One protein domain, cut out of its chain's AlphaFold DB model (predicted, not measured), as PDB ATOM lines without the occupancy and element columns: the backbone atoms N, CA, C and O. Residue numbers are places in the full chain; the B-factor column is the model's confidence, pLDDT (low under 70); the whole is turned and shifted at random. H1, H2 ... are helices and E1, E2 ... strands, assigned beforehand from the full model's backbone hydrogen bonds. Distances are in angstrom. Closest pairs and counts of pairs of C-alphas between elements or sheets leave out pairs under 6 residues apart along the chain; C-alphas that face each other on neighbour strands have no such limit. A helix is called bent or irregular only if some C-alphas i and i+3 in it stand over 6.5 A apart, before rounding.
ATOM      1  N   GLN A 192     307.243 239.230 300.549       84.12
ATOM      2  CA  GLN A 192     308.598 239.221 301.094       84.12
ATOM      3  C   GLN A 192     309.025 240.643 301.515       84.12
ATOM      4  O   GLN A 192     308.529 241.637 300.960       84.12
ATOM      5  N   PRO A 193     309.893 240.778 302.527       82.94
ATOM      6  CA  PRO A 193     310.431 242.062 302.938       82.94
ATOM      7  C   PRO A 193     311.330 242.672 301.864       82.94
ATOM      8  O   PRO A 193     311.965 241.977 301.074       82.94
ATOM      9  N   LEU A 194     311.390 243.996 301.864       81.19
ATOM     10  CA  LEU A 194     312.296 244.789 301.055       81.19
ATOM     11  C   LEU A 194     313.572 245.049 301.871       81.19
ATOM     12  O   LEU A 194     313.478 245.460 303.029       81.19
ATOM     13  N   PRO A 195     314.770 244.877 301.289       70.12
ATOM     14  CA  PRO A 195     316.036 245.067 301.994       70.12
ATOM     15  C   PRO A 195     316.422 246.557 302.093       70.12
ATOM     16  O   PRO A 195     317.543 246.932 301.760       70.12
ATOM     17  N   ASN A 196     315.495 247.433 302.492       80.12
ATOM     18  CA  ASN A 196     315.752 248.866 302.656       80.12
ATOM     19  C   ASN A 196     315.692 249.284 304.137       80.12
ATOM     20  O   ASN A 196     314.900 248.754 304.914       80.12
ATOM     21  N   GLU A 197     316.538 250.242 304.534       79.19
ATOM     22  CA  GLU A 197     316.641 250.695 305.934       79.19
ATOM     23  C   GLU A 197     315.317 251.280 306.451       79.19
ATOM     24  O   GLU A 197     314.930 251.059 307.594       79.19
ATOM     25  N   THR A 198     314.560 251.954 305.582       82.50
ATOM     26  CA  THR A 198     313.285 252.585 305.944       82.50
ATOM     27  C   THR A 198     312.218 251.575 306.377       82.50
ATOM     28  O   THR A 198     311.478 251.830 307.327       82.50
ATOM     29  N   GLU A 199     312.110 250.430 305.702       82.56
ATOM     30  CA  GLU A 199     311.179 249.362 306.071       82.56
ATOM     31  C   GLU A 199     311.604 248.685 307.372       82.56
ATOM     32  O   GLU A 199     310.752 248.414 308.222       82.56
ATOM     33  N   VAL A 200     312.909 248.462 307.551       80.69
ATOM     34  CA  VAL A 200     313.465 247.927 308.801       80.69
ATOM     35  C   VAL A 200     313.074 248.829 309.973       80.69
ATOM     36  O   VAL A 200     312.492 248.334 310.941       80.69
ATOM     37  N   ASP A 201     313.283 250.142 309.854       81.69
ATOM     38  CA  ASP A 201     312.921 251.120 310.884       81.69
ATOM     39  C   ASP A 201     311.415 251.096 311.192       81.69
ATOM     40  O   ASP A 201     310.998 251.051 312.355       81.69
ATOM     41  N   GLN A 202     310.568 251.078 310.156       84.00
ATOM     42  CA  GLN A 202     309.109 251.035 310.308       84.00
ATOM     43  C   GLN A 202     308.638 249.755 311.011       84.00
ATOM     44  O   GLN A 202     307.804 249.808 311.926       84.00
ATOM     45  N   LEU A 203     309.180 248.601 310.616       83.19
ATOM     46  CA  LEU A 203     308.879 247.311 311.232       83.19
ATOM     47  C   LEU A 203     309.381 247.254 312.673       83.19
ATOM     48  O   LEU A 203     308.659 246.770 313.548       83.19
ATOM     49  N   GLN A 204     310.568 247.792 312.952       80.50
ATOM     50  CA  GLN A 204     311.136 247.835 314.296       80.50
ATOM     51  C   GLN A 204     310.295 248.703 315.237       80.50
ATOM     52  O   GLN A 204     309.985 248.278 316.354       80.50
ATOM     53  N   VAL A 205     309.834 249.869 314.774       82.12
ATOM     54  CA  VAL A 205     308.893 250.723 315.518       82.12
ATOM     55  C   VAL A 205     307.569 249.999 315.768       82.12
ATOM     56  O   VAL A 205     307.052 250.045 316.887       82.12
ATOM     57  N   MET A 206     307.020 249.301 314.770       83.31
ATOM     58  CA  MET A 206     305.772 248.542 314.912       83.31
ATOM     59  C   MET A 206     305.904 247.399 315.925       83.31
ATOM     60  O   MET A 206     305.048 247.259 316.801       83.31
ATOM     61  N   VAL A 207     306.959 246.585 315.817       78.69
ATOM     62  CA  VAL A 207     307.245 245.491 316.757       78.69
ATOM     63  C   VAL A 207     307.391 246.053 318.165       78.69
ATOM     64  O   VAL A 207     306.686 245.601 319.065       78.69
ATOM     65  N   LYS A 208     308.194 247.107 318.345       76.44
ATOM     66  CA  LYS A 208     308.387 247.757 319.645       76.44
ATOM     67  C   LYS A 208     307.080 248.304 320.222       76.44
ATOM     68  O   LYS A 208     306.787 248.034 321.377       76.44
ATOM     69  N   LYS A 209     306.254 248.992 319.426       77.19
ATOM     70  CA  LYS A 209     304.954 249.532 319.864       77.19
ATOM     71  C   LYS A 209     303.977 248.428 320.280       77.19
ATOM     72  O   LYS A 209     303.305 248.555 321.304       77.19
ATOM     73  N   ASN A 210     303.890 247.354 319.497       72.38
ATOM     74  CA  ASN A 210     303.017 246.220 319.802       72.38
ATOM     75  C   ASN A 210     303.488 245.453 321.044       72.38
ATOM     76  O   ASN A 210     302.651 245.008 321.826       72.38
ATOM     77  N   GLU A 211     304.801 245.338 321.251       66.88
ATOM     78  CA  GLU A 211     305.377 244.753 322.464       66.88
ATOM     79  C   GLU A 211     305.215 245.679 323.676       66.88
ATOM     80  O   GLU A 211     304.784 245.215 324.723       66.88
ATOM     81  N   ASP A 212     305.444 246.989 323.554       64.38
ATOM     82  CA  ASP A 212     305.256 247.972 324.635       64.38
ATOM     83  C   ASP A 212     303.796 248.025 325.112       64.38
ATOM     84  O   ASP A 212     303.532 248.059 326.313       64.38
ATOM     85  N   THR A 213     302.838 247.917 324.185       60.09
ATOM     86  CA  THR A 213     301.405 247.790 324.517       60.09
ATOM     87  C   THR A 213     301.122 246.512 325.320       60.09
ATOM     88  O   THR A 213     300.210 246.481 326.144       60.09
ATOM     89  N   LYS A 214     301.925 245.460 325.114       57.38
ATOM     90  CA  LYS A 214     301.831 244.175 325.819       57.38
ATOM     91  C   LYS A 214     302.721 244.084 327.062       57.38
ATOM     92  O   LYS A 214     302.459 243.216 327.879       57.38
ATOM     93  N   ARG A 215     303.711 244.967 327.266       47.69
ATOM     94  CA  ARG A 215     304.627 244.969 328.432       47.69
ATOM     95  C   ARG A 215     303.934 245.252 329.768       47.69
ATOM     96  O   ARG A 215     304.474 244.904 330.813       47.69
ATOM     97  N   HIS A 216     302.752 245.869 329.751       47.94
ATOM     98  CA  HIS A 216     301.947 246.103 330.960       47.94
ATOM     99  C   HIS A 216     301.135 244.881 331.406       47.94
ATOM    100  O   HIS A 216     300.662 244.829 332.540       47.94
ATOM    101  N   THR A 217     301.025 243.872 330.548       46.19
ATOM    102  CA  THR A 217     300.713 242.506 330.947       46.19
ATOM    103  C   THR A 217     302.048 241.784 331.102       46.19
ATOM    104  O   THR A 217     302.899 241.866 330.222       46.19
ATOM    105  N   ALA A 218     302.282 241.054 332.195       39.34
ATOM    106  CA  ALA A 218     303.311 240.016 332.135       39.34
ATOM    107  C   ALA A 218     303.041 239.181 330.860       39.34
ATOM    108  O   ALA A 218     301.886 239.104 330.450       39.34
ATOM    109  N   HIS A 219     304.048 238.571 330.225       51.09
ATOM    110  CA  HIS A 219     303.887 237.668 329.061       51.09
ATOM    111  C   HIS A 219     304.029 238.313 327.660       51.09
ATOM    112  O   HIS A 219     303.096 238.345 326.856       51.09
ATOM    113  N   THR A 220     305.249 238.744 327.325       49.03
ATOM    114  CA  THR A 220     305.693 238.964 325.935       49.03
ATOM    115  C   THR A 220     306.029 237.623 325.265       49.03
ATOM    116  O   THR A 220     306.516 236.699 325.917       49.03
ATOM    117  N   TRP A 221     305.706 237.477 323.977       51.38
ATOM    118  CA  TRP A 221     305.775 236.186 323.267       51.38
ATOM    119  C   TRP A 221     307.148 235.861 322.681       51.38
ATOM    120  O   TRP A 221     307.461 234.691 322.477       51.38
ATOM    121  N   PHE A 222     307.946 236.891 322.414       56.94
ATOM    122  CA  PHE A 222     309.268 236.795 321.811       56.94
ATOM    123  C   PHE A 222     310.284 237.477 322.721       56.94
ATOM    124  O   PHE A 222     309.922 238.334 323.533       56.94
ATOM    125  N   ASP A 223     311.552 237.078 322.620       47.81
ATOM    126  CA  ASP A 223     312.612 237.784 323.331       47.81
ATOM    127  C   ASP A 223     312.641 239.230 322.823       47.81
ATOM    128  O   ASP A 223     312.775 239.467 321.619       47.81
ATOM    129  N   ALA A 224     312.492 240.199 323.729       44.22
ATOM    130  CA  ALA A 224     312.515 241.624 323.408       44.22
ATOM    131  C   ALA A 224     313.851 242.069 322.777       44.22
ATOM    132  O   ALA A 224     313.929 243.175 322.242       44.22
ATOM    133  N   ALA A 225     314.883 241.217 322.836       44.25
ATOM    134  CA  ALA A 225     316.166 241.386 322.164       44.25
ATOM    135  C   ALA A 225     316.195 240.894 320.698       44.25
ATOM    136  O   ALA A 225     317.223 241.043 320.033       44.25
ATOM    137  N   THR A 226     315.109 240.311 320.172       57.06
ATOM    138  CA  THR A 226     315.051 239.839 318.777       57.06
ATOM    139  C   THR A 226     314.977 241.033 317.828       57.06
ATOM    140  O   THR A 226     313.908 241.590 317.593       57.06
ATOM    141  N   ASP A 227     316.132 241.439 317.307       61.25
ATOM    142  CA  ASP A 227     316.268 242.534 316.350       61.25
ATOM    143  C   ASP A 227     315.641 242.155 314.989       61.25
ATOM    144  O   ASP A 227     316.157 241.254 314.314       61.25
ATOM    145  N   PRO A 228     314.555 242.828 314.549       64.44
ATOM    146  CA  PRO A 228     313.932 242.585 313.247       64.44
ATOM    147  C   PRO A 228     314.922 242.723 312.087       64.44
ATOM    148  O   PRO A 228     314.806 241.998 311.104       64.44
ATOM    149  N   THR A 229     315.948 243.568 312.231       65.44
ATOM    150  CA  THR A 229     317.012 243.763 311.235       65.44
ATOM    151  C   THR A 229     317.726 242.455 310.900       65.44
ATOM    152  O   THR A 229     317.996 242.166 309.732       65.44
ATOM    153  N   ARG A 230     317.980 241.605 311.906       70.31
ATOM    154  CA  ARG A 230     318.611 240.289 311.709       70.31
ATOM    155  C   ARG A 230     317.685 239.292 311.020       70.31
ATOM    156  O   ARG A 230     318.162 238.459 310.262       70.31
ATOM    157  N   LEU A 231     316.380 239.362 311.280       71.44
ATOM    158  CA  LEU A 231     315.392 238.472 310.657       71.44
ATOM    159  C   LEU A 231     315.146 238.827 309.187       71.44
ATOM    160  O   LEU A 231     314.910 237.942 308.371       71.44
ATOM    161  N   LEU A 232     315.196 240.118 308.858       70.69
ATOM    162  CA  LEU A 232     314.981 240.623 307.501       70.69
ATOM    163  C   LEU A 232     316.214 240.426 306.606       70.69
ATOM    164  O   LEU A 232     316.063 240.209 305.411       70.69
ATOM    165  N   SER A 233     317.422 240.470 307.178       68.38
ATOM    166  CA  SER A 233     318.683 240.269 306.442       68.38
ATOM    167  C   SER A 233     319.092 238.801 306.277       68.38
ATOM    168  O   SER A 233     319.927 238.504 305.428       68.38
ATOM    169  N   ASN A 234     318.521 237.884 307.063       72.31
ATOM    170  CA  ASN A 234     318.916 236.475 307.112       72.31
ATOM    171  C   ASN A 234     317.782 235.551 306.642       72.31
ATOM    172  O   ASN A 234     317.248 234.758 307.423       72.31
ATOM    173  N   GLN A 235     317.381 235.724 305.381       78.94
ATOM    174  CA  GLN A 235     316.402 234.869 304.711       78.94
ATOM    175  C   GLN A 235     317.102 233.790 303.887       78.94
ATOM    176  O   GLN A 235     318.002 234.095 303.104       78.94
ATOM    177  N   ASP A 236     316.659 232.548 304.035       82.38
ATOM    178  CA  ASP A 236     317.155 231.393 303.289       82.38
ATOM    179  C   ASP A 236     316.032 230.350 303.100       82.38
ATOM    180  O   ASP A 236     314.844 230.625 303.302       82.38
ATOM    181  N   GLU A 237     316.382 229.142 302.659       82.06
ATOM    182  CA  GLU A 237     315.412 228.050 302.497       82.06
ATOM    183  C   GLU A 237     314.799 227.577 303.830       82.06
ATOM    184  O   GLU A 237     313.680 227.065 303.847       82.06
ATOM    185  N   HIS A 238     315.485 227.820 304.948       83.75
ATOM    186  CA  HIS A 238     315.121 227.397 306.299       83.75
ATOM    187  C   HIS A 238     314.457 228.506 307.131       83.75
ATOM    188  O   HIS A 238     313.778 228.234 308.128       83.75
ATOM    189  N   ARG A 239     314.628 229.772 306.735       86.25
ATOM    190  CA  ARG A 239     314.184 230.973 307.448       86.25
ATOM    191  C   ARG A 239     313.483 231.922 306.494       86.25
ATOM    192  O   ARG A 239     314.086 232.465 305.573       86.25
ATOM    193  N   ALA A 240     312.215 232.193 306.779       88.88
ATOM    194  CA  ALA A 240     311.399 233.096 305.982       88.88
ATOM    195  C   ALA A 240     310.785 234.188 306.855       88.88
ATOM    196  O   ALA A 240     310.341 233.941 307.980       88.88
ATOM    197  N   CYS A 241     310.720 235.398 306.310       90.00
ATOM    198  CA  CYS A 241     310.001 236.508 306.916       90.00
ATOM    199  C   CYS A 241     308.986 237.047 305.914       90.00
ATOM    200  O   CYS A 241     309.304 237.219 304.746       90.00
ATOM    201  N   PHE A 242     307.778 237.328 306.379       90.38
ATOM    202  CA  PHE A 242     306.671 237.809 305.571       90.38
ATOM    203  C   PHE A 242     306.160 239.122 306.151       90.38
ATOM    204  O   PHE A 242     305.915 239.231 307.356       90.38
ATOM    205  N   VAL A 243     305.963 240.116 305.290       90.19
ATOM    206  CA  VAL A 243     305.479 241.448 305.658       90.19
ATOM    207  C   VAL A 243     304.078 241.638 305.102       90.19
ATOM    208  O   VAL A 243     303.837 241.503 303.904       90.19
ATOM    209  N   ALA A 244     303.146 241.981 305.985       88.31
ATOM    210  CA  ALA A 244     301.833 242.472 305.603       88.31
ATOM    211  C   ALA A 244     301.933 243.971 305.313       88.31
ATOM    212  O   ALA A 244     302.289 244.752 306.195       88.31
ATOM    213  N   GLN A 245     301.576 244.389 304.104       86.50
ATOM    214  CA  GLN A 245     301.597 245.788 303.683       86.50
ATOM    215  C   GLN A 245     300.171 246.289 303.446       86.50
ATOM    216  O   GLN A 245     299.376 245.639 302.763       86.50
ATOM    217  N   CYS A 246     299.854 247.459 304.002       84.25
ATOM    218  CA  CYS A 246     298.602 248.147 303.715       84.25
ATOM    219  C   CYS A 246     298.622 248.633 302.262       84.25
ATOM    220  O   CYS A 246     299.552 249.327 301.850       84.25
ATOM    221  N   VAL A 247     297.603 248.282 301.480       73.44
ATOM    222  CA  VAL A 247     297.550 248.659 300.060       73.44
ATOM    223  C   VAL A 247     297.295 250.159 299.889       73.44
ATOM    224  O   VAL A 247     297.844 250.776 298.981       73.44
ATOM    225  N   ASP A 248     296.524 250.780 300.782       73.50
ATOM    226  CA  ASP A 248     296.182 252.199 300.654       73.50
ATOM    227  C   ASP A 248     297.352 253.126 301.002       73.50
ATOM    228  O   ASP A 248     297.591 254.108 300.301       73.50
ATOM    229  N   THR A 249     298.101 252.815 302.063       80.69
ATOM    230  CA  THR A 249     299.212 253.659 302.539       80.69
ATOM    231  C   THR A 249     300.582 253.195 302.052       80.69
ATOM    232  O   THR A 249     301.564 253.912 302.234       80.69
ATOM    233  N   GLN A 250     300.671 251.985 301.484       78.50
ATOM    234  CA  GLN A 250     301.924 251.279 301.187       78.50
ATOM    235  C   GLN A 250     302.843 251.113 302.413       78.50
ATOM    236  O   GLN A 250     304.015 250.788 302.257       78.50
ATOM    237  N   GLN A 251     302.335 251.294 303.634       85.19
ATOM    238  CA  GLN A 251     303.118 251.109 304.856       85.19
ATOM    239  C   GLN A 251     303.046 249.649 305.332       85.19
ATOM    240  O   GLN A 251     301.979 249.024 305.226       85.19
ATOM    241  N   PRO A 252     304.137 249.095 305.886       88.75
ATOM    242  CA  PRO A 252     304.100 247.805 306.553       88.75
ATOM    243  C   PRO A 252     303.191 247.890 307.787       88.75
ATOM    244  O   PRO A 252     303.234 248.835 308.574       88.75
ATOM    245  N   CYS A 253     302.325 246.897 307.934       89.06
ATOM    246  CA  CYS A 253     301.312 246.825 308.986       89.06
ATOM    247  C   CYS A 253     301.321 245.494 309.749       89.06
ATOM    248  O   CYS A 253     300.613 245.369 310.751       89.06
ATOM    249  N   GLY A 254     302.131 244.521 309.322       88.81
ATOM    250  CA  GLY A 254     302.381 243.289 310.058       88.81
ATOM    251  C   GLY A 254     303.626 242.547 309.579       88.81
ATOM    252  O   GLY A 254     304.160 242.831 308.511       88.81
ATOM    253  N   LEU A 255     304.074 241.603 310.395       89.31
ATOM    254  CA  LEU A 255     305.308 240.844 310.267       89.31
ATOM    255  C   LEU A 255     305.092 239.431 310.820       89.31
ATOM    256  O   LEU A 255     304.613 239.280 311.949       89.31
ATOM    257  N   LEU A 256     305.481 238.413 310.056       89.75
ATOM    258  CA  LEU A 256     305.568 237.023 310.497       89.75
ATOM    259  C   LEU A 256     306.937 236.463 310.107       89.75
ATOM    260  O   LEU A 256     307.234 236.365 308.923       89.75
ATOM    261  N   ALA A 257     307.734 236.037 311.082       87.56
ATOM    262  CA  ALA A 257     308.959 235.285 310.847       87.56
ATOM    263  C   ALA A 257     308.769 233.824 311.260       87.56
ATOM    264  O   ALA A 257     308.141 233.526 312.283       87.56
ATOM    265  N   CYS A 258     309.297 232.923 310.441       89.88
ATOM    266  CA  CYS A 258     309.179 231.480 310.589       89.88
ATOM    267  C   CYS A 258     310.527 230.806 310.312       89.88
ATOM    268  O   CYS A 258     311.301 231.275 309.479       89.88
ATOM    269  N   THR A 259     310.798 229.700 311.002       87.19
ATOM    270  CA  THR A 259     312.021 228.901 310.839       87.19
ATOM    271  C   THR A 259     311.711 227.416 310.984       87.19
ATOM    272  O   THR A 259     310.932 227.033 311.860       87.19
ATOM    273  N   ASP A 260     312.310 226.570 310.151       86.00
ATOM    274  CA  ASP A 260     312.335 225.114 310.365       86.00
ATOM    275  C   ASP A 260     313.606 224.653 311.112       86.00
ATOM    276  O   ASP A 260     313.663 223.546 311.647       86.00
ATOM    277  N   VAL A 728     308.302 226.534 312.755       89.19
ATOM    278  CA  VAL A 728     307.995 227.279 313.979       89.19
ATOM    279  C   VAL A 728     307.898 228.770 313.679       89.19
ATOM    280  O   VAL A 728     308.756 229.342 313.011       89.19
ATOM    281  N   VAL A 729     306.868 229.418 314.219       87.81
ATOM    282  CA  VAL A 729     306.732 230.875 314.227       87.81
ATOM    283  C   VAL A 729     307.706 231.458 315.250       87.81
ATOM    284  O   VAL A 729     307.550 231.253 316.456       87.81
ATOM    285  N   SER A 730     308.700 232.200 314.767       80.94
ATOM    286  CA  SER A 730     309.742 232.835 315.580       80.94
ATOM    287  C   SER A 730     309.456 234.297 315.914       80.94
ATOM    288  O   SER A 730     310.027 234.803 316.873       80.94
ATOM    289  N   LEU A 731     308.579 234.971 315.161       81.62
ATOM    290  CA  LEU A 731     308.076 236.315 315.464       81.62
ATOM    291  C   LEU A 731     306.715 236.520 314.796       81.62
ATOM    292  O   LEU A 731     306.539 236.175 313.633       81.62
ATOM    293  N   PHE A 732     305.758 237.130 315.491       85.81
ATOM    294  CA  PHE A 732     304.502 237.588 314.897       85.81
ATOM    295  C   PHE A 732     304.057 238.911 315.516       85.81
ATOM    296  O   PHE A 732     303.846 239.007 316.728       85.81
ATOM    297  N   SER A 733     303.864 239.924 314.676       84.88
ATOM    298  CA  SER A 733     303.400 241.248 315.080       84.88
ATOM    299  C   SER A 733     302.497 241.826 314.000       84.88
ATOM    300  O   SER A 733     302.844 241.805 312.828       84.88
ATOM    301  N   ILE A 734     301.332 242.352 314.369       85.19
ATOM    302  CA  ILE A 734     300.421 243.005 313.426       85.19
ATOM    303  C   ILE A 734     299.733 244.175 314.113       85.19
ATOM    304  O   ILE A 734     299.375 244.099 315.291       85.19
ATOM    305  N   SER A 735     299.576 245.277 313.389       84.69
ATOM    306  CA  SER A 735     298.852 246.445 313.873       84.69
ATOM    307  C   SER A 735     297.409 246.064 314.255       84.69
ATOM    308  O   SER A 735     296.753 245.343 313.497       84.69
ATOM    309  N   PRO A 736     296.879 246.543 315.401       80.44
ATOM    310  CA  PRO A 736     295.526 246.228 315.866       80.44
ATOM    311  C   PRO A 736     294.424 246.451 314.826       80.44
ATOM    312  O   PRO A 736     293.510 245.641 314.724       80.44
ATOM    313  N   ALA A 737     294.557 247.490 313.995       79.69
ATOM    314  CA  ALA A 737     293.597 247.809 312.935       79.69
ATOM    315  C   ALA A 737     293.481 246.719 311.847       79.69
ATOM    316  O   ALA A 737     292.513 246.704 311.093       79.69
ATOM    317  N   TYR A 738     294.457 245.810 311.775       78.00
ATOM    318  CA  TYR A 738     294.577 244.783 310.742       78.00
ATOM    319  C   TYR A 738     294.595 243.362 311.316       78.00
ATOM    320  O   TYR A 738     294.821 242.407 310.579       78.00
ATOM    321  N   GLN A 739     294.356 243.183 312.620       75.50
ATOM    322  CA  GLN A 739     294.484 241.886 313.294       75.50
ATOM    323  C   GLN A 739     293.651 240.768 312.654       75.50
ATOM    324  O   GLN A 739     294.133 239.643 312.535       75.50
ATOM    325  N   THR A 740     292.448 241.074 312.163       71.06
ATOM    326  CA  THR A 740     291.571 240.116 311.462       71.06
ATOM    327  C   THR A 740     292.188 239.540 310.180       71.06
ATOM    328  O   THR A 740     291.730 238.511 309.693       71.06
ATOM    329  N   ARG A 741     293.256 240.158 309.656       75.69
ATOM    330  CA  ARG A 741     294.013 239.725 308.471       75.69
ATOM    331  C   ARG A 741     295.176 238.791 308.788       75.69
ATOM    332  O   ARG A 741     295.840 238.339 307.863       75.69
ATOM    333  N   ALA A 742     295.424 238.462 310.058       77.94
ATOM    334  CA  ALA A 742     296.506 237.555 310.441       77.94
ATOM    335  C   ALA A 742     296.509 236.215 309.668       77.94
ATOM    336  O   ALA A 742     297.581 235.796 309.242       77.94
ATOM    337  N   PRO A 743     295.371 235.550 309.386       77.06
ATOM    338  CA  PRO A 743     295.392 234.290 308.636       77.06
ATOM    339  C   PRO A 743     296.002 234.383 307.226       77.06
ATOM    340  O   PRO A 743     296.409 233.355 306.690       77.06
ATOM    341  N   LEU A 744     296.109 235.585 306.633       76.56
ATOM    342  CA  LEU A 744     296.678 235.768 305.292       76.56
ATOM    343  C   LEU A 744     298.118 235.267 305.181       76.56
ATOM    344  O   LEU A 744     298.481 234.793 304.110       76.56
ATOM    345  N   PHE A 745     298.895 235.324 306.267       84.94
ATOM    346  CA  PHE A 745     300.283 234.862 306.275       84.94
ATOM    347  C   PHE A 745     300.422 233.348 306.065       84.94
ATOM    348  O   PHE A 745     301.459 232.883 305.604       84.94
ATOM    349  N   LEU A 746     299.405 232.560 306.427       85.75
ATOM    350  CA  LEU A 746     299.526 231.102 306.489       85.75
ATOM    351  C   LEU A 746     299.698 230.484 305.103       85.75
ATOM    352  O   LEU A 746     300.489 229.561 304.945       85.75
ATOM    353  N   ALA A 747     298.998 231.013 304.101       79.06
ATOM    354  CA  ALA A 747     299.138 230.546 302.728       79.06
ATOM    355  C   ALA A 747     300.565 230.776 302.195       79.06
ATOM    356  O   ALA A 747     301.153 229.845 301.650       79.06
ATOM    357  N   ASP A 748     301.149 231.955 302.439       83.69
ATOM    358  CA  ASP A 748     302.510 232.299 301.996       83.69
ATOM    359  C   ASP A 748     303.583 231.447 302.692       83.69
ATOM    360  O   ASP A 748     304.535 230.994 302.057       83.69
ATOM    361  N   VAL A 749     303.392 231.136 303.981       89.25
ATOM    362  CA  VAL A 749     304.273 230.213 304.720       89.25
ATOM    363  C   VAL A 749     304.313 228.841 304.048       89.25
ATOM    364  O   VAL A 749     305.391 228.295 303.827       89.25
ATOM    365  N   PHE A 750     303.157 228.273 303.701       87.88
ATOM    366  CA  PHE A 750     303.108 226.946 303.080       87.88
ATOM    367  C   PHE A 750     303.507 226.937 301.604       87.88
ATOM    368  O   PHE A 750     303.844 225.863 301.099       87.88
ATOM    369  N   GLU A 751     303.463 228.083 300.925       84.25
ATOM    370  CA  GLU A 751     304.012 228.249 299.578       84.25
ATOM    371  C   GLU A 751     305.548 228.250 299.595       84.25
ATOM    372  O   GLU A 751     306.158 227.643 298.711       84.25
ATOM    373  N   HIS A 752     306.161 228.845 300.628       87.12
ATOM    374  CA  HIS A 752     307.611 228.804 300.861       87.12
ATOM    375  C   HIS A 752     308.072 227.415 301.326       87.12
ATOM    376  O   HIS A 752     308.885 226.769 300.669       87.12
ATOM    377  N   PHE A 753     307.488 226.896 302.410       89.88
ATOM    378  CA  PHE A 753     307.862 225.614 303.021       89.88
ATOM    379  C   PHE A 753     307.045 224.445 302.454       89.88
ATOM    380  O   PHE A 753     306.203 223.848 303.134       89.88
ATOM    381  N   LYS A 754     307.248 224.121 301.172       87.12
ATOM    382  CA  LYS A 754     306.427 223.141 300.422       87.12
ATOM    383  C   LYS A 754     306.444 221.724 301.010       87.12
ATOM    384  O   LYS A 754     305.447 221.005 300.906       87.12
ATOM    385  N   ASP A 755     307.533 221.334 301.655       87.12
ATOM    386  CA  ASP A 755     307.742 220.024 302.281       87.12
ATOM    387  C   ASP A 755     307.119 219.899 303.683       87.12
ATOM    388  O   ASP A 755     306.945 218.782 304.162       87.12
ATOM    389  N   LYS A 756     306.736 221.013 304.320       90.12
ATOM    390  CA  LYS A 756     306.208 221.033 305.694       90.12
ATOM    391  C   LYS A 756     304.683 221.042 305.733       90.12
ATOM    392  O   LYS A 756     304.032 221.714 304.937       90.12
ATOM    393  N   ASP A 757     304.105 220.354 306.708       89.44
ATOM    394  CA  ASP A 757     302.654 220.216 306.872       89.44
ATOM    395  C   ASP A 757     302.079 221.089 307.979       89.44
ATOM    396  O   ASP A 757     300.897 221.434 307.941       89.44
ATOM    397  N   CYS A 758     302.892 221.446 308.972       91.31
ATOM    398  CA  CYS A 758     302.436 222.136 310.168       91.31
ATOM    399  C   CYS A 758     303.180 223.450 310.400       91.31
ATOM    400  O   CYS A 758     304.405 223.502 310.335       91.31
ATOM    401  N   LEU A 759     302.433 224.486 310.776       91.50
ATOM    402  CA  LEU A 759     302.974 225.700 311.373       91.50
ATOM    403  C   LEU A 759     302.714 225.683 312.879       91.50
ATOM    404  O   LEU A 759     301.571 225.540 313.320       91.50
ATOM    405  N   LEU A 760     303.773 225.831 313.663       90.94
ATOM    406  CA  LEU A 760     303.769 225.693 315.110       90.94
ATOM    407  C   LEU A 760     304.024 227.026 315.802       90.94
ATOM    408  O   LEU A 760     304.872 227.811 315.388       90.94
ATOM    409  N   LEU A 761     303.338 227.244 316.916       87.38
ATOM    410  CA  LEU A 761     303.591 228.358 317.820       87.38
ATOM    411  C   LEU A 761     303.433 227.875 319.259       87.38
ATOM    412  O   LEU A 761     302.326 227.560 319.693       87.38
ATOM    413  N   CYS A 762     304.536 227.794 320.000       84.25
ATOM    414  CA  CYS A 762     304.509 227.421 321.411       84.25
ATOM    415  C   CYS A 762     304.510 228.671 322.289       84.25
ATOM    416  O   CYS A 762     305.354 229.549 322.124       84.25
ATOM    417  N   LEU A 763     303.573 228.745 323.232       79.62
ATOM    418  CA  LEU A 763     303.430 229.866 324.156       79.62
ATOM    419  C   LEU A 763     303.345 229.364 325.597       79.62
ATOM    420  O   LEU A 763     302.815 228.285 325.858       79.62
ATOM    421  N   SER A 764     303.825 230.166 326.549       75.69
ATOM    422  CA  SER A 764     303.506 229.955 327.966       75.69
ATOM    423  C   SER A 764     301.993 230.056 328.166       75.69
ATOM    424  O   SER A 764     301.346 230.880 327.520       75.69
ATOM    425  N   GLU A 765     301.426 229.271 329.082       72.88
ATOM    426  CA  GLU A 765     299.995 229.345 329.425       72.88
ATOM    427  C   GLU A 765     299.555 230.756 329.820       72.88
ATOM    428  O   GLU A 765     298.429 231.176 329.578       72.88
ATOM    429  N   SER A 766     300.468 231.491 330.430       68.94
ATOM    430  CA  SER A 766     300.211 232.828 330.913       68.94
ATOM    431  C   SER A 766     300.115 233.860 329.773       68.94
ATOM    432  O   SER A 766     299.539 234.926 329.955       68.94
ATOM    433  N   CYS A 767     300.634 233.557 328.578       69.81
ATOM    434  CA  CYS A 767     300.569 234.452 327.424       69.81
ATOM    435  C   CYS A 767     299.141 234.624 326.895       69.81
ATOM    436  O   CYS A 767     298.428 233.650 326.657       69.81
ATOM    437  N   ASN A 768     298.775 235.868 326.566       69.44
ATOM    438  CA  ASN A 768     297.572 236.135 325.780       69.44
ATOM    439  C   ASN A 768     297.648 235.415 324.433       69.44
ATOM    440  O   ASN A 768     298.700 235.388 323.796       69.44
ATOM    441  N   ARG A 769     296.531 234.849 323.979       73.12
ATOM    442  CA  ARG A 769     296.486 234.082 322.735       73.12
ATOM    443  C   ARG A 769     296.626 234.997 321.502       73.12
ATOM    444  O   ARG A 769     295.876 235.964 321.382       73.12
ATOM    445  N   PRO A 770     297.510 234.675 320.541       73.62
ATOM    446  CA  PRO A 770     297.601 235.392 319.281       73.62
ATOM    447  C   PRO A 770     296.378 235.278 318.409       73.62
ATOM    448  O   PRO A 770     295.844 234.188 318.218       73.62
ATOM    449  N   VAL A 771     296.059 236.382 317.742       73.75
ATOM    450  CA  VAL A 771     295.028 236.426 316.707       73.75
ATOM    451  C   VAL A 771     295.304 235.427 315.585       73.75
ATOM    452  O   VAL A 771     294.387 234.736 315.152       73.75
ATOM    453  N   LEU A 772     296.569 235.276 315.170       79.88
ATOM    454  CA  LEU A 772     296.964 234.300 314.149       79.88
ATOM    455  C   LEU A 772     296.577 232.869 314.531       79.88
ATOM    456  O   LEU A 772     296.235 232.081 313.662       79.88
ATOM    457  N   THR A 773     296.568 232.538 315.828       77.50
ATOM    458  CA  THR A 773     296.199 231.191 316.289       77.50
ATOM    459  C   THR A 773     294.696 230.932 316.255       77.50
ATOM    460  O   THR A 773     294.253 229.859 316.679       77.50
ATOM    461  N   SER A 774     293.890 231.897 315.803       71.75
ATOM    462  CA  SER A 774     292.466 231.716 315.537       71.75
ATOM    463  C   SER A 774     292.295 230.570 314.543       71.75
ATOM    464  O   SER A 774     292.690 230.655 313.387       71.75
ATOM    465  N   GLY A 775     291.784 229.441 315.028       69.31
ATOM    466  CA  GLY A 775     291.700 228.230 314.224       69.31
ATOM    467  C   GLY A 775     292.984 227.394 314.158       69.31
ATOM    468  O   GLY A 775     293.127 226.631 313.211       69.31
ATOM    469  N   PHE A 776     293.881 227.451 315.140       79.56
ATOM    470  CA  PHE A 776     294.921 226.430 315.336       79.56
ATOM    471  C   PHE A 776     294.396 225.320 316.256       79.56
ATOM    472  O   PHE A 776     293.594 225.579 317.163       79.56
ATOM    473  N   ARG A 777     294.880 224.090 316.060       81.88
ATOM    474  CA  ARG A 777     294.802 223.038 317.082       81.88
ATOM    475  C   ARG A 777     295.720 223.411 318.227       81.88
ATOM    476  O   ARG A 777     296.720 224.084 318.003       81.88
ATOM    477  N   CYS A 778     295.424 222.960 319.438       83.25
ATOM    478  CA  CYS A 778     296.362 223.131 320.530       83.25
ATOM    479  C   CYS A 778     296.477 221.894 321.407       83.25
ATOM    480  O   CYS A 778     295.509 221.162 321.620       83.25
ATOM    481  N   VAL A 779     297.679 221.686 321.933       82.81
ATOM    482  CA  VAL A 779     297.937 220.760 323.030       82.81
ATOM    483  C   VAL A 779     298.643 221.512 324.135       82.81
ATOM    484  O   VAL A 779     299.572 222.286 323.913       82.81
ATOM    485  N   ARG A 780     298.161 221.263 325.344       83.06
ATOM    486  CA  ARG A 780     298.727 221.766 326.580       83.06
ATOM    487  C   ARG A 780     299.513 220.647 327.246       83.06
ATOM    488  O   ARG A 780     299.003 219.533 327.364       83.06
ATOM    489  N   GLY A 781     300.720 220.958 327.692       80.06
ATOM    490  CA  GLY A 781     301.572 220.011 328.395       80.06
ATOM    491  C   GLY A 781     302.754 220.707 329.050       80.06
ATOM    492  O   GLY A 781     303.094 221.840 328.712       80.06
ATOM    493  N   ASP A 782     303.361 220.026 330.012       80.81
ATOM    494  CA  ASP A 782     304.643 220.442 330.566       80.81
ATOM    495  C   ASP A 782     305.763 219.902 329.660       80.81
ATOM    496  O   ASP A 782     305.951 218.682 329.616       80.81
ATOM    497  N   PRO A 783     306.485 220.757 328.912       75.00
ATOM    498  CA  PRO A 783     307.516 220.315 327.972       75.00
ATOM    499  C   PRO A 783     308.704 219.607 328.647       75.00
ATOM    500  O   PRO A 783     309.468 218.939 327.949       75.00
ATOM    501  N   SER A 784     308.860 219.729 329.972       73.62
ATOM    502  CA  SER A 784     309.907 219.035 330.734       73.62
ATOM    503  C   SER A 784     309.589 217.562 331.005       73.62
ATOM    504  O   SER A 784     310.504 216.767 331.202       73.62
ATOM    505  N   ILE A 785     308.309 217.176 330.978       78.69
ATOM    506  CA  ILE A 785     307.890 215.792 331.215       78.69
ATOM    507  C   ILE A 785     308.082 214.978 329.932       78.69
ATOM    508  O   ILE A 785     307.567 215.350 328.872       78.69
ATOM    509  N   SER A 786     308.791 213.852 330.043       78.75
ATOM    510  CA  SER A 786     309.054 212.941 328.928       78.75
ATOM    511  C   SER A 786     307.782 212.251 328.425       78.75
ATOM    512  O   SER A 786     306.795 212.071 329.147       78.75
ATOM    513  N   THR A 787     307.813 211.815 327.168       76.88
ATOM    514  CA  THR A 787     306.721 211.056 326.547       76.88
ATOM    515  C   THR A 787     306.421 209.763 327.307       76.88
ATOM    516  O   THR A 787     305.256 209.423 327.501       76.88
ATOM    517  N   ILE A 788     307.448 209.077 327.815       76.94
ATOM    518  CA  ILE A 788     307.277 207.853 328.612       76.94
ATOM    519  C   ILE A 788     306.625 208.150 329.953       76.94
ATOM    520  O   ILE A 788     305.688 207.451 330.329       76.94
ATOM    521  N   ALA A 789     307.054 209.204 330.649       77.81
ATOM    522  CA  ALA A 789     306.421 209.605 331.900       77.81
ATOM    523  C   ALA A 789     304.925 209.908 331.700       77.81
ATOM    524  O   ALA A 789     304.105 209.522 332.531       77.81
ATOM    525  N   ARG A 790     304.544 210.516 330.566       73.75
ATOM    526  CA  ARG A 790     303.128 210.725 330.211       73.75
ATOM    527  C   ARG A 790     302.393 209.419 329.907       73.75
ATOM    528  O   ARG A 790     301.266 209.257 330.365       73.75
ATOM    529  N   LEU A 791     303.005 208.500 329.158       70.94
ATOM    530  CA  LEU A 791     302.413 207.186 328.874       70.94
ATOM    531  C   LEU A 791     302.174 206.396 330.168       70.94
ATOM    532  O   LEU A 791     301.094 205.838 330.343       70.94
ATOM    533  N   LYS A 792     303.125 206.431 331.106       73.69
ATOM    534  CA  LYS A 792     302.976 205.816 332.430       73.69
ATOM    535  C   LYS A 792     301.894 206.480 333.265       73.69
ATOM    536  O   LYS A 792     301.072 205.777 333.830       73.69
ATOM    537  N   GLN A 793     301.826 207.813 333.288       70.69
ATOM    538  CA  GLN A 793     300.725 208.518 333.955       70.69
ATOM    539  C   GLN A 793     299.364 208.106 333.384       70.69
ATOM    540  O   GLN A 793     298.427 207.921 334.146       70.69
ATOM    541  N   GLN A 794     299.248 207.902 332.069       65.00
ATOM    542  CA  GLN A 794     298.007 207.417 331.457       65.00
ATOM    543  C   GLN A 794     297.674 205.971 331.844       65.00
ATOM    544  O   GLN A 794     296.506 205.664 332.080       65.00
ATOM    545  N   GLU A 795     298.668 205.085 331.927       64.88
ATOM    546  CA  GLU A 795     298.491 203.712 332.426       64.88
ATOM    547  C   GLU A 795     298.091 203.697 333.903       64.88
ATOM    548  O   GLU A 795     297.141 203.024 334.297       64.88
ATOM    549  N   GLU A 796     298.756 204.501 334.723       63.59
ATOM    550  CA  GLU A 796     298.438 204.655 336.138       63.59
ATOM    551  C   GLU A 796     297.054 205.279 336.334       63.59
ATOM    552  O   GLU A 796     296.322 204.833 337.207       63.59
ATOM    553  N   GLU A 797     296.641 206.253 335.518       58.53
ATOM    554  CA  GLU A 797     295.306 206.866 335.569       58.53
ATOM    555  C   GLU A 797     294.201 205.921 335.077       58.53
ATOM    556  O   GLU A 797     293.103 205.920 335.641       58.53
ATOM    557  N   THR A 798     294.475 205.085 334.069       55.31
ATOM    558  CA  THR A 798     293.533 204.045 333.612       55.31
ATOM    559  C   THR A 798     293.385 202.925 334.641       55.31
ATOM    560  O   THR A 798     292.268 202.456 334.863       55.31
ATOM    561  N   VAL A 799     294.458 202.568 335.352       53.62
ATOM    562  CA  VAL A 799     294.428 201.618 336.481       53.62
ATOM    563  C   VAL A 799     293.815 202.252 337.744       53.62
ATOM    564  O   VAL A 799     293.047 201.610 338.464       53.62
ATOM    565  N   ALA A 800     294.069 203.538 338.004       49.25
ATOM    566  CA  ALA A 800     293.572 204.291 339.161       49.25
ATOM    567  C   ALA A 800     292.153 204.856 338.982       49.25
ATOM    568  O   ALA A 800     291.591 205.414 339.929       49.25
ATOM    569  N   ALA A 801     291.502 204.646 337.833       43.16
ATOM    570  CA  ALA A 801     290.070 204.907 337.666       43.16
ATOM    571  C   ALA A 801     289.185 204.097 338.650       43.16
ATOM    572  O   ALA A 801     287.999 204.399 338.799       43.16
ATOM    573  N   GLY A 802     289.763 203.131 339.383       42.62
ATOM    574  CA  GLY A 802     289.163 202.445 340.534       42.62
ATOM    575  C   GLY A 802     289.499 202.999 341.934       42.62
ATOM    576  O   GLY A 802     288.889 202.556 342.904       42.62
ATOM    577  N   ALA A 803     290.412 203.964 342.101       36.62
ATOM    578  CA  ALA A 803     290.780 204.477 343.427       36.62
ATOM    579  C   ALA A 803     291.243 205.944 343.388       36.62
ATOM    580  O   ALA A 803     292.253 206.309 342.791       36.62
ATOM    581  N   LYS A 812     304.257 225.193 341.012       41.44
ATOM    582  CA  LYS A 812     303.343 225.464 339.891       41.44
ATOM    583  C   LYS A 812     304.044 225.088 338.573       41.44
ATOM    584  O   LYS A 812     305.007 225.772 338.219       41.44
ATOM    585  N   PRO A 813     303.585 224.051 337.847       50.25
ATOM    586  CA  PRO A 813     304.238 223.638 336.614       50.25
ATOM    587  C   PRO A 813     304.149 224.782 335.605       50.25
ATOM    588  O   PRO A 813     303.085 225.384 335.432       50.25
ATOM    589  N   LYS A 814     305.264 225.106 334.946       64.19
ATOM    590  CA  LYS A 814     305.268 226.061 333.832       64.19
ATOM    591  C   LYS A 814     304.706 225.352 332.601       64.19
ATOM    592  O   LYS A 814     305.450 224.808 331.795       64.19
ATOM    593  N   PHE A 815     303.384 225.325 332.479       77.81
ATOM    594  CA  PHE A 815     302.730 224.740 331.315       77.81
ATOM    595  C   PHE A 815     302.968 225.582 330.061       77.81
ATOM    596  O   PHE A 815     302.896 226.815 330.086       77.81
ATOM    597  N   SER A 816     303.183 224.892 328.944       82.19
ATOM    598  CA  SER A 816     303.173 225.492 327.616       82.19
ATOM    599  C   SER A 816     301.986 224.975 326.811       82.19
ATOM    600  O   SER A 816     301.495 223.856 327.002       82.19
ATOM    601  N   VAL A 817     301.510 225.820 325.908       82.25
ATOM    602  CA  VAL A 817     300.474 225.500 324.936       82.25
ATOM    603  C   VAL A 817     301.116 225.570 323.560       82.25
ATOM    604  O   VAL A 817     301.532 226.640 323.114       82.25
ATOM    605  N   LEU A 818     301.200 224.421 322.894       86.50
ATOM    606  CA  LEU A 818     301.604 224.342 321.500       86.50
ATOM    607  C   LEU A 818     300.367 224.521 320.632       86.50
ATOM    608  O   LEU A 818     299.445 223.709 320.700       86.50
ATOM    609  N   TYR A 819     300.358 225.566 319.816       86.69
ATOM    610  CA  TYR A 819     299.396 225.767 318.746       86.69
ATOM    611  C   TYR A 819     299.969 225.191 317.451       86.69
ATOM    612  O   TYR A 819     301.107 225.489 317.103       86.69
ATOM    613  N   ALA A 820     299.184 224.394 316.730       89.00
ATOM    614  CA  ALA A 820     299.551 223.809 315.448       89.00
ATOM    615  C   ALA A 820     298.465 224.086 314.407       89.00
ATOM    616  O   ALA A 820     297.282 223.826 314.646       89.00
ATOM    617  N   PHE A 821     298.868 224.593 313.250       87.38
ATOM    618  CA  PHE A 821     298.004 224.754 312.092       87.38
ATOM    619  C   PHE A 821     298.466 223.826 310.983       87.38
ATOM    620  O   PHE A 821     299.620 223.895 310.565       87.38
ATOM    621  N   HIS A 822     297.572 222.954 310.530       86.75
ATOM    622  CA  HIS A 822     297.884 221.988 309.484       86.75
ATOM    623  C   HIS A 822     297.548 222.569 308.108       86.75
ATOM    624  O   HIS A 822     296.516 223.217 307.949       86.75
ATOM    625  N   ARG A 823     298.374 222.311 307.093       83.94
ATOM    626  CA  ARG A 823     298.199 222.826 305.725       83.94
ATOM    627  C   ARG A 823     296.809 222.552 305.149       83.94
ATOM    628  O   ARG A 823     296.194 223.455 304.588       83.94
ATOM    629  N   ASP A 824     296.285 221.343 305.338       76.06
ATOM    630  CA  ASP A 824     294.944 220.965 304.851       76.06
ATOM    631  C   ASP A 824     293.812 221.769 305.516       76.06
ATOM    632  O   ASP A 824     292.659 221.687 305.096       76.06
ATOM    633  N   GLU A 825     294.123 222.553 306.553       74.38
ATOM    634  CA  GLU A 825     293.179 223.431 307.235       74.38
ATOM    635  C   GLU A 825     293.087 224.828 306.591       74.38
ATOM    636  O   GLU A 825     292.176 225.588 306.928       74.38
ATOM    637  N   LEU A 826     293.976 225.175 305.644       71.94
ATOM    638  CA  LEU A 826     293.971 226.469 304.936       71.94
ATOM    639  C   LEU A 826     292.594 226.839 304.350       71.94
ATOM    640  O   LEU A 826     292.147 227.962 304.597       71.94
ATOM    641  N   PRO A 827     291.862 225.935 303.662       60.34
ATOM    642  CA  PRO A 827     290.551 226.267 303.094       60.34
ATOM    643  C   PRO A 827     289.489 226.617 304.146       60.34
ATOM    644  O   PRO A 827     288.486 227.254 303.831       60.34
ATOM    645  N   PHE A 828     289.679 226.207 305.404       59.03
ATOM    646  CA  PHE A 828     288.714 226.465 306.472       59.03
ATOM    647  C   PHE A 828     288.847 227.875 307.047       59.03
ATOM    648  O   PHE A 828     287.859 228.414 307.541       59.03
ATOM    649  N   LEU A 829     290.030 228.494 306.968       58.66
ATOM    650  CA  LEU A 829     290.288 229.814 307.551       58.66
ATOM    651  C   LEU A 829     289.507 230.946 306.895       58.66
ATOM    652  O   LEU A 829     289.172 231.914 307.571       58.66
ATOM    653  N   VAL A 830     289.160 230.801 305.616       51.00
ATOM    654  CA  VAL A 830     288.366 231.791 304.868       51.00
ATOM    655  C   VAL A 830     286.968 231.976 305.491       51.00
ATOM    656  O   VAL A 830     286.340 233.012 305.313       51.00
ATOM    657  N   ASN A 831     286.506 231.011 306.301       42.22
ATOM    658  CA  ASN A 831     285.234 231.070 307.027       42.22
ATOM    659  C   ASN A 831     285.375 231.502 308.506       42.22
ATOM    660  O   ASN A 831     284.366 231.603 309.203       42.22
TER     661      ASN A 831
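What this domain is: This is residues 192 to 260, 728 to 803 and 812 to 831 of the 916 residues of the protein "Adenylate kinase" of Phytophthora megakarya (UniProt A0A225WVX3). A three-stranded sheet, E1 E2 E3, lies between H1 and H2 on one face and H3 and H4 on the other, in three layers. A second three-stranded sheet, E4 E6 E5, meets it where edge strand E4 comes up to E3, and residues 791 to 803, most of them in H5, stick out as an arm that adds to the length. The 165 printed residues include six named helices and six named strands in the order H1 H2 E1 E2 E3 H3 H4 E4 E5 H5 E6 H6; both sheets are antiparallel and the class is mixed. The whole is only just compact, close to loose, with a radius of gyration of the C-alphas of 18.3 A and spans of 65 by 36 by 31 A.

How they stand to each other: In the first sheet, E2 (residues 252 to 259) is the inner strand. The hairpin with E1 (239 to 246) has N 242 and O 256 within hydrogen-bond range at 2.8 A; towards E3 (728 to 734), N 255 and O 733 are 2.7 A apart. H1 (197 to 215) is on this sheet at a height of 8.5 A and runs across the strands, 85 degrees from E2 on the local plane. H2 (228 to 233), on the same face, touches residues 200 to 204 of H1 alone, closest at the C-alphas of Val 200 and Thr 229, 6.0 A. On the opposite face are H3 (736 to 741) and H4 (744 to 752), which meet only through their link. The closest C-alphas of E3 and E4 (758 to 764) are Val 728 and Leu 760, 4.7 A. Inner strand E6 (816 to 822) has N 761 of E4 and O 819 at 2.8 A, and N 820 and O 777 of E5 (777 to 781) at 2.8 A. H6 (823 to 829) only grazes the second sheet and only just touches H4, with 3 pairs of C-alphas within 8 A, closest Phe 750 and Arg 823, 6.9 A. H5 (787 to 800) is on neither sheet and touches no helix. Every O i to N i+4 pair is within hydrogen-bond range in H1, H2 and H5, against 4 of 5 in H4, 0 of 2 in H3 and 0 of 3 in H6; O i to N i+3 gives 2 of 3 in H3 and 3 of 4 in H6.

Where its parts are: H1 begins at C-alpha 197 (316.641, 250.695, 305.934) and measures 26.1 A; E1 measures 23.5 A, E2 20.9 A, E4 19.5 A and H5 19.4 A. H5 ends at C-alpha 800 (293.572, 204.291, 339.161), and H6 at C-alpha 829 (290.288, 229.814, 307.551). H3 and H6 are irregular: C-alphas 737 and 740 are 8.1 A apart, 824 and 827 7.1 A.

The domain as a whole: The C-alphas farthest apart, Asn 196 and Gly 802, are 65.5 A apart. Residues 261 to 727 and 804 to 811 are cut out, with C-alpha gaps of 6.0 A and 24.7 A. The links H1 to H2 and E4 to E5 are long. Mean pLDDT of the printed part is 74.9; 42 residues are under 70, among them 211 to 229 and 794 to 803.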